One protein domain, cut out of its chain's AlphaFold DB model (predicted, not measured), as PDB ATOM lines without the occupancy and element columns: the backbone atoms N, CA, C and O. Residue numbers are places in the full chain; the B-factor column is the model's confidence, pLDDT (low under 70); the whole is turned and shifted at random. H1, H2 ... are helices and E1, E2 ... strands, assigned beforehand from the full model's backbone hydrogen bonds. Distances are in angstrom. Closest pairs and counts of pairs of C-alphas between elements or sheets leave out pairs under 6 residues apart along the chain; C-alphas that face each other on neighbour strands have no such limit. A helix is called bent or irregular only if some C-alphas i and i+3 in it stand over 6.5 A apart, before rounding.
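This is residues 89 to 137 of the 215 residues of the protein "DAO domain-containing protein" of Dendrobium catenatum (UniProt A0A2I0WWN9). A small sheet of three strands, E1, E2 and E3, forms a wall, and the chain leaves it after E3, runs out along residues 116 to 124 and folds back through the helix H1, whose end returns to the E1 edge of the sheet. Residues 125 to 130 of H1 stick out at one end of the long axis, and the loop around Arg 100 between E1 and E2 lies at the other. The printed part has 49 residues, with the named elements E1, E2, E3 and H1 in that order; the sheet order is E1, E2, E3, antiparallel throughout. The class is mixed, helices and strands, though under half of the residues are in named elements. The whole is compact, with a radius of gyration of the C-alphas of 11.0 A and spans of 32 by 23 by 18 A.

E1, residues 94 to 97, and E2, residues 104 to 108, form an antiparallel hairpin at 147 degrees between directions. N 94 and O 108 are within hydrogen-bond range at 2.9 A, and so are N 96 and O 106 at 2.8 A. E3, residues 113 to 115, forms a second antiparallel hairpin with E2, at 152 degrees. There N 107 and O 114 are 2.9 A apart and N 114 and O 107 are 2.8 A apart. The three strands are a meander, each the antiparallel neighbour of the one before; E1 and E3 are edge strands and E2 is the inner one. H1, residues 125 to 135, only grazes the sheet, with its residues 134 to 135. The closest C-alphas of E1 and H1 are those of Leu 95 and Leu 135, 5.6 A apart. H1 is irregular, with C-alphas 126 and 129 at 7.3 A; 5 of its 7 O i to N i+4 pairs are within hydrogen-bond range. Its residues 125 to 130 stand free.

E1 begins at C-alpha 94, (-10.780, 22.245, -6.286), and is 9.7 A long. E2, residues 104 to 108, measures 11.1 A. E3, residues 113 to 115, ends at C-alpha 115, (-22.624, 22.201, -7.464), after 6.4 A. H1 measures 15.4 A from C-alpha 125, (-7.285, 11.716, -20.580), to C-alpha 135, (-8.791, 15.904, -5.881).

The two C-alphas farthest apart are those of Arg 100 and Ala 126, at 32.9 A. The printed part has no cut. The link from E2 to E3 is tight, and those from E1 to E2 and from E3 to H1 are short. The mean pLDDT of the printed part is 84.6, and residue 137 is the one printed residue under 70.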
ATOM      1  N   LEU A  89     -16.187  26.950 -20.058       77.31
ATOM      2  CA  LEU A  89     -14.822  26.590 -19.690       77.31
ATOM      3  C   LEU A  89     -14.456  27.202 -18.336       77.31
ATOM      4  O   LEU A  89     -14.675  28.394 -18.088       77.31
ATOM      5  N   PHE A  90     -13.870  26.376 -17.473       75.56
ATOM      6  CA  PHE A  90     -13.427  26.762 -16.143       75.56
ATOM      7  C   PHE A  90     -11.995  26.294 -15.915       75.56
ATOM      8  O   PHE A  90     -11.650  25.152 -16.206       75.56
ATOM      9  N   GLU A  91     -11.179  27.177 -15.356       73.19
ATOM     10  CA  GLU A  91      -9.806  26.887 -14.958       73.19
ATOM     11  C   GLU A  91      -9.727  26.764 -13.435       73.19
ATOM     12  O   GLU A  91     -10.552  27.347 -12.725       73.19
ATOM     13  N   TYR A  92      -8.700  26.053 -12.957       71.31
ATOM     14  CA  TYR A  92      -8.396  25.837 -11.539       71.31
ATOM     15  C   TYR A  92      -9.525  25.141 -10.769       71.31
ATOM     16  O   TYR A  92     -10.455  25.785 -10.302       71.31
ATOM     17  N   LEU A  93      -9.446  23.817 -10.623       81.62
ATOM     18  CA  LEU A  93     -10.522  23.007 -10.046       81.62
ATOM     19  C   LEU A  93     -10.120  22.475  -8.666       81.62
ATOM     20  O   LEU A  93      -9.149  21.731  -8.551       81.62
ATOM     21  N   ILE A  94     -10.891  22.820  -7.634       82.88
ATOM     22  CA  ILE A  94     -10.780  22.245  -6.286       82.88
ATOM     23  C   ILE A  94     -12.064  21.487  -5.963       82.88
ATOM     24  O   ILE A  94     -13.162  22.028  -6.101       82.88
ATOM     25  N   LEU A  95     -11.938  20.252  -5.476       85.62
ATOM     26  CA  LEU A  95     -13.076  19.475  -4.997       85.62
ATOM     27  C   LEU A  95     -13.574  20.019  -3.656       85.62
ATOM     28  O   LEU A  95     -12.819  20.105  -2.689       85.62
ATOM     29  N   ARG A  96     -14.860  20.360  -3.587       85.94
ATOM     30  CA  ARG A  96     -15.544  20.734  -2.348       85.94
ATOM     31  C   ARG A  96     -16.386  19.568  -1.857       85.94
ATOM     32  O   ARG A  96     -17.164  18.978  -2.611       85.94
ATOM     33  N   ARG A  97     -16.196  19.246  -0.582       84.12
ATOM     34  CA  ARG A  97     -16.893  18.177   0.122       84.12
ATOM     35  C   ARG A  97     -17.868  18.768   1.127       84.12
ATOM     36  O   ARG A  97     -17.561  19.774   1.760       84.12
ATOM     37  N   SER A  98     -19.016  18.124   1.257       82.56
ATOM     38  CA  SER A  98     -20.038  18.445   2.243       82.56
ATOM     39  C   SER A  98     -19.479  18.265   3.652       82.56
ATOM     40  O   SER A  98     -18.947  17.207   3.992       82.56
ATOM     41  N   GLU A  99     -19.665  19.268   4.507       83.00
ATOM     42  CA  GLU A  99     -19.286  19.195   5.925       83.00
ATOM     43  C   GLU A  99     -20.098  18.141   6.698       83.00
ATOM     44  O   GLU A  99     -19.688  17.703   7.770       83.00
ATOM     45  N   ARG A 100     -21.258  17.714   6.170       83.88
ATOM     46  CA  ARG A 100     -22.165  16.782   6.859       83.88
ATOM     47  C   ARG A 100     -21.768  15.320   6.700       83.88
ATOM     48  O   ARG A 100     -21.977  14.542   7.622       83.88
ATOM     49  N   ASN A 101     -21.283  14.935   5.522       82.31
ATOM     50  CA  ASN A 101     -21.016  13.534   5.178       82.31
ATOM     51  C   ASN A 101     -19.668  13.310   4.471       82.31
ATOM     52  O   ASN A 101     -19.339  12.169   4.166       82.31
ATOM     53  N   GLY A 102     -18.885  14.362   4.204       79.25
ATOM     54  CA  GLY A 102     -17.581  14.260   3.540       79.25
ATOM     55  C   GLY A 102     -17.648  13.901   2.051       79.25
ATOM     56  O   GLY A 102     -16.608  13.753   1.398       79.25
ATOM     57  N   GLU A 103     -18.851  13.773   1.489       82.81
ATOM     58  CA  GLU A 103     -19.048  13.478   0.074       82.81
ATOM     59  C   GLU A 103     -18.743  14.705  -0.774       82.81
ATOM     60  O   GLU A 103     -18.995  15.843  -0.379       82.81
ATOM     61  N   ALA A 104     -18.196  14.479  -1.964       84.12
ATOM     62  CA  ALA A 104     -17.994  15.551  -2.917       84.12
ATOM     63  C   ALA A 104     -19.355  16.082  -3.398       84.12
ATOM     64  O   ALA A 104     -20.193  15.297  -3.832       84.12
ATOM     65  N   GLU A 105     -19.555  17.400  -3.360       90.69
ATOM     66  CA  GLU A 105     -20.824  18.041  -3.754       90.69
ATOM     67  C   GLU A 105     -20.645  19.173  -4.775       90.69
ATOM     68  O   GLU A 105     -21.590  19.556  -5.473       90.69
ATOM     69  N   ALA A 106     -19.429  19.719  -4.878       90.94
ATOM     70  CA  ALA A 106     -19.141  20.814  -5.785       90.94
ATOM     71  C   ALA A 106     -17.685  20.841  -6.257       90.94
ATOM     72  O   ALA A 106     -16.787  20.253  -5.654       90.94
ATOM     73  N   ILE A 107     -17.460  21.581  -7.337       89.69
ATOM     74  CA  ILE A 107     -16.139  21.999  -7.795       89.69
ATOM     75  C   ILE A 107     -16.042  23.509  -7.634       89.69
ATOM     76  O   ILE A 107     -16.848  24.257  -8.186       89.69
ATOM     77  N   GLN A 108     -15.047  23.968  -6.886       89.00
ATOM     78  CA  GLN A 108     -14.670  25.370  -6.889       89.00
ATOM     79  C   GLN A 108     -13.751  25.636  -8.075       89.00
ATOM     80  O   GLN A 108     -12.740  24.957  -8.247       89.00
ATOM     81  N   THR A 109     -14.115  26.643  -8.859       87.81
ATOM     82  CA  THR A 109     -13.334  27.169  -9.974       87.81
ATOM     83  C   THR A 109     -12.661  28.484  -9.576       87.81
ATOM     84  O   THR A 109     -12.922  29.026  -8.496       87.81
ATOM     85  N   SER A 110     -11.839  29.058 -10.458       85.56
ATOM     86  CA  SER A 110     -11.334  30.429 -10.275       85.56
ATOM     87  C   SER A 110     -12.433  31.506 -10.247       85.56
ATOM     88  O   SER A 110     -12.195  32.599  -9.737       85.56
ATOM     89  N   LYS A 111     -13.630  31.224 -10.784       85.50
ATOM     90  CA  LYS A 111     -14.712  32.211 -10.965       85.50
ATOM     91  C   LYS A 111     -15.913  31.983 -10.050       85.50
ATOM     92  O   LYS A 111     -16.574  32.941  -9.661       85.50
ATOM     93  N   ASN A 112     -16.253  30.732  -9.766       88.12
ATOM     94  CA  ASN A 112     -17.482  30.359  -9.071       88.12
ATOM     95  C   ASN A 112     -17.393  28.955  -8.456       88.12
ATOM     96  O   ASN A 112     -16.417  28.232  -8.634       88.12
ATOM     97  N   ILE A 113     -18.437  28.568  -7.727       91.25
ATOM     98  CA  ILE A 113     -18.614  27.209  -7.213       91.25
ATOM     99  C   ILE A 113     -19.712  26.532  -8.033       91.25
ATOM    100  O   ILE A 113     -20.808  27.073  -8.185       91.25
ATOM    101  N   LEU A 114     -19.407  25.352  -8.563       90.19
ATOM    102  CA  LEU A 114     -20.293  24.546  -9.393       90.19
ATOM    103  C   LEU A 114     -20.754  23.320  -8.606       90.19
ATOM    104  O   LEU A 114     -19.990  22.375  -8.422       90.19
ATOM    105  N   TYR A 115     -22.007  23.332  -8.158       91.19
ATOM    106  CA  TYR A 115     -22.624  22.201  -7.464       91.19
ATOM    107  C   TYR A 115     -23.124  21.159  -8.464       91.19
ATOM    108  O   TYR A 115     -23.831  21.496  -9.419       91.19
ATOM    109  N   PHE A 116     -22.810  19.887  -8.231       88.44
ATOM    110  CA  PHE A 116     -23.314  18.787  -9.050       88.44
ATOM    111  C   PHE A 116     -24.389  17.998  -8.301       88.44
ATOM    112  O   PHE A 116     -24.295  17.744  -7.108       88.44
ATOM    113  N   LYS A 117     -25.450  17.605  -9.018       84.31
ATOM    114  CA  LYS A 117     -26.621  16.936  -8.417       84.31
ATOM    115  C   LYS A 117     -26.536  15.411  -8.389       84.31
ATOM    116  O   LYS A 117     -27.316  14.786  -7.683       84.31
ATOM    117  N   LYS A 118     -25.704  14.812  -9.247       86.38
ATOM    118  CA  LYS A 118     -25.696  13.356  -9.479       86.38
ATOM    119  C   LYS A 118     -24.299  12.764  -9.490       86.38
ATOM    120  O   LYS A 118     -24.050  11.794  -8.794       86.38
ATOM    121  N   ALA A 119     -23.421  13.315 -10.319       86.56
ATOM    122  CA  ALA A 119     -22.097  12.760 -10.520       86.56
ATOM    123  C   ALA A 119     -21.120  13.839 -10.977       86.56
ATOM    124  O   ALA A 119     -21.509  14.806 -11.638       86.56
ATOM    125  N   LEU A 120     -19.852  13.600 -10.661       85.62
ATOM    126  CA  LEU A 120     -18.701  14.262 -11.247       85.62
ATOM    127  C   LEU A 120     -18.055  13.288 -12.235       85.62
ATOM    128  O   LEU A 120     -17.740  12.158 -11.868       85.62
ATOM    129  N   VAL A 121     -17.862  13.719 -13.482       88.31
ATOM    130  CA  VAL A 121     -17.200  12.914 -14.514       88.31
ATOM    131  C   VAL A 121     -15.801  13.458 -14.739       88.31
ATOM    132  O   VAL A 121     -15.632  14.625 -15.086       88.31
ATOM    133  N   LEU A 122     -14.803  12.597 -14.570       87.00
ATOM    134  CA  LEU A 122     -13.423  12.916 -14.887       87.00
ATOM    135  C   LEU A 122     -13.080  12.421 -16.296       87.00
ATOM    136  O   LEU A 122     -12.968  11.220 -16.523       87.00
ATOM    137  N   ALA A 123     -12.891  13.351 -17.230       90.50
ATOM    138  CA  ALA A 123     -12.536  13.071 -18.623       90.50
ATOM    139  C   ALA A 123     -11.185  13.713 -19.005       90.50
ATOM    140  O   ALA A 123     -11.040  14.301 -20.071       90.50
ATOM    141  N   ALA A 124     -10.191  13.629 -18.114       88.81
ATOM    142  CA  ALA A 124      -8.909  14.332 -18.239       88.81
ATOM    143  C   ALA A 124      -7.824  13.540 -19.000       88.81
ATOM    144  O   ALA A 124      -6.632  13.820 -18.865       88.81
ATOM    145  N   GLY A 125      -8.209  12.523 -19.777       89.81
ATOM    146  CA  GLY A 125      -7.285  11.716 -20.580       89.81
ATOM    147  C   GLY A 125      -6.121  11.147 -19.761       89.81
ATOM    148  O   GLY A 125      -6.320  10.621 -18.664       89.81
ATOM    149  N   ALA A 126      -4.895  11.296 -20.273       88.50
ATOM    150  CA  ALA A 126      -3.674  10.799 -19.634       88.50
ATOM    151  C   ALA A 126      -3.331  11.477 -18.292       88.50
ATOM    152  O   ALA A 126      -2.495  10.972 -17.547       88.50
ATOM    153  N   TRP A 127      -3.986  12.594 -17.960       87.44
ATOM    154  CA  TRP A 127      -3.824  13.290 -16.681       87.44
ATOM    155  C   TRP A 127      -4.850  12.866 -15.630       87.44
ATOM    156  O   TRP A 127      -4.806  13.374 -14.511       87.44
ATOM    157  N   SER A 128      -5.755  11.935 -15.952       88.75
ATOM    158  CA  SER A 128      -6.812  11.504 -15.030       88.75
ATOM    159  C   SER A 128      -6.248  10.960 -13.719       88.75
ATOM    160  O   SER A 128      -6.734  11.346 -12.664       88.75
ATOM    161  N   GLU A 129      -5.184  10.150 -13.749       86.19
ATOM    162  CA  GLU A 129      -4.564   9.650 -12.513       86.19
ATOM    163  C   GLU A 129      -4.015  10.799 -11.648       86.19
ATOM    164  O   GLU A 129      -4.282  10.862 -10.448       86.19
ATOM    165  N   CYS A 130      -3.298  11.746 -12.262       83.81
ATOM    166  CA  CYS A 130      -2.743  12.911 -11.568       83.81
ATOM    167  C   CYS A 130      -3.849  13.774 -10.940       83.81
ATOM    168  O   CYS A 130      -3.771  14.134  -9.764       83.81
ATOM    169  N   LEU A 131      -4.915  14.044 -11.699       84.69
ATOM    170  CA  LEU A 131      -6.045  14.844 -11.239       84.69
ATOM    171  C   LEU A 131      -6.878  14.116 -10.173       84.69
ATOM    172  O   LEU A 131      -7.368  14.741  -9.239       84.69
ATOM    173  N   MET A 132      -7.005  12.789 -10.248       84.81
ATOM    174  CA  MET A 132      -7.647  12.020  -9.179       84.81
ATOM    175  C   MET A 132      -6.860  12.098  -7.883       84.81
ATOM    176  O   MET A 132      -7.442  12.366  -6.837       84.81
ATOM    177  N   ARG A 133      -5.541  11.906  -7.943       82.12
ATOM    178  CA  ARG A 133      -4.691  11.974  -6.751       82.12
ATOM    179  C   ARG A 133      -4.758  13.345  -6.084       82.12
ATOM    180  O   ARG A 133      -4.761  13.395  -4.863       82.12
ATOM    181  N   SER A 134      -4.853  14.435  -6.850       81.06
ATOM    182  CA  SER A 134      -4.952  15.786  -6.281       81.06
ATOM    183  C   SER A 134      -6.338  16.118  -5.718       81.06
ATOM    184  O   SER A 134      -6.427  16.806  -4.704       81.06
ATOM    185  N   LEU A 135      -7.419  15.629  -6.333       79.56
ATOM    186  CA  LEU A 135      -8.791  15.904  -5.881       79.56
ATOM    187  C   LEU A 135      -9.269  14.953  -4.770       79.56
ATOM    188  O   LEU A 135     -10.167  15.302  -4.001       79.56
ATOM    189  N   PHE A 136      -8.690  13.756  -4.674       79.06
ATOM    190  CA  PHE A 136      -9.178  12.665  -3.827       79.06
ATOM    191  C   PHE A 136      -8.088  12.076  -2.910       79.06
ATOM    192  O   PHE A 136      -8.055  10.871  -2.667       79.06
ATOM    193  N   VAL A 137      -7.219  12.942  -2.374       68.62
ATOM    194  CA  VAL A 137      -6.047  12.604  -1.533       68.62
ATOM    195  C   VAL A 137      -6.370  11.658  -0.358       68.62
ATOM    196  O   VAL A 137      -5.521  10.865   0.032       68.62
TER     197      VAL A 137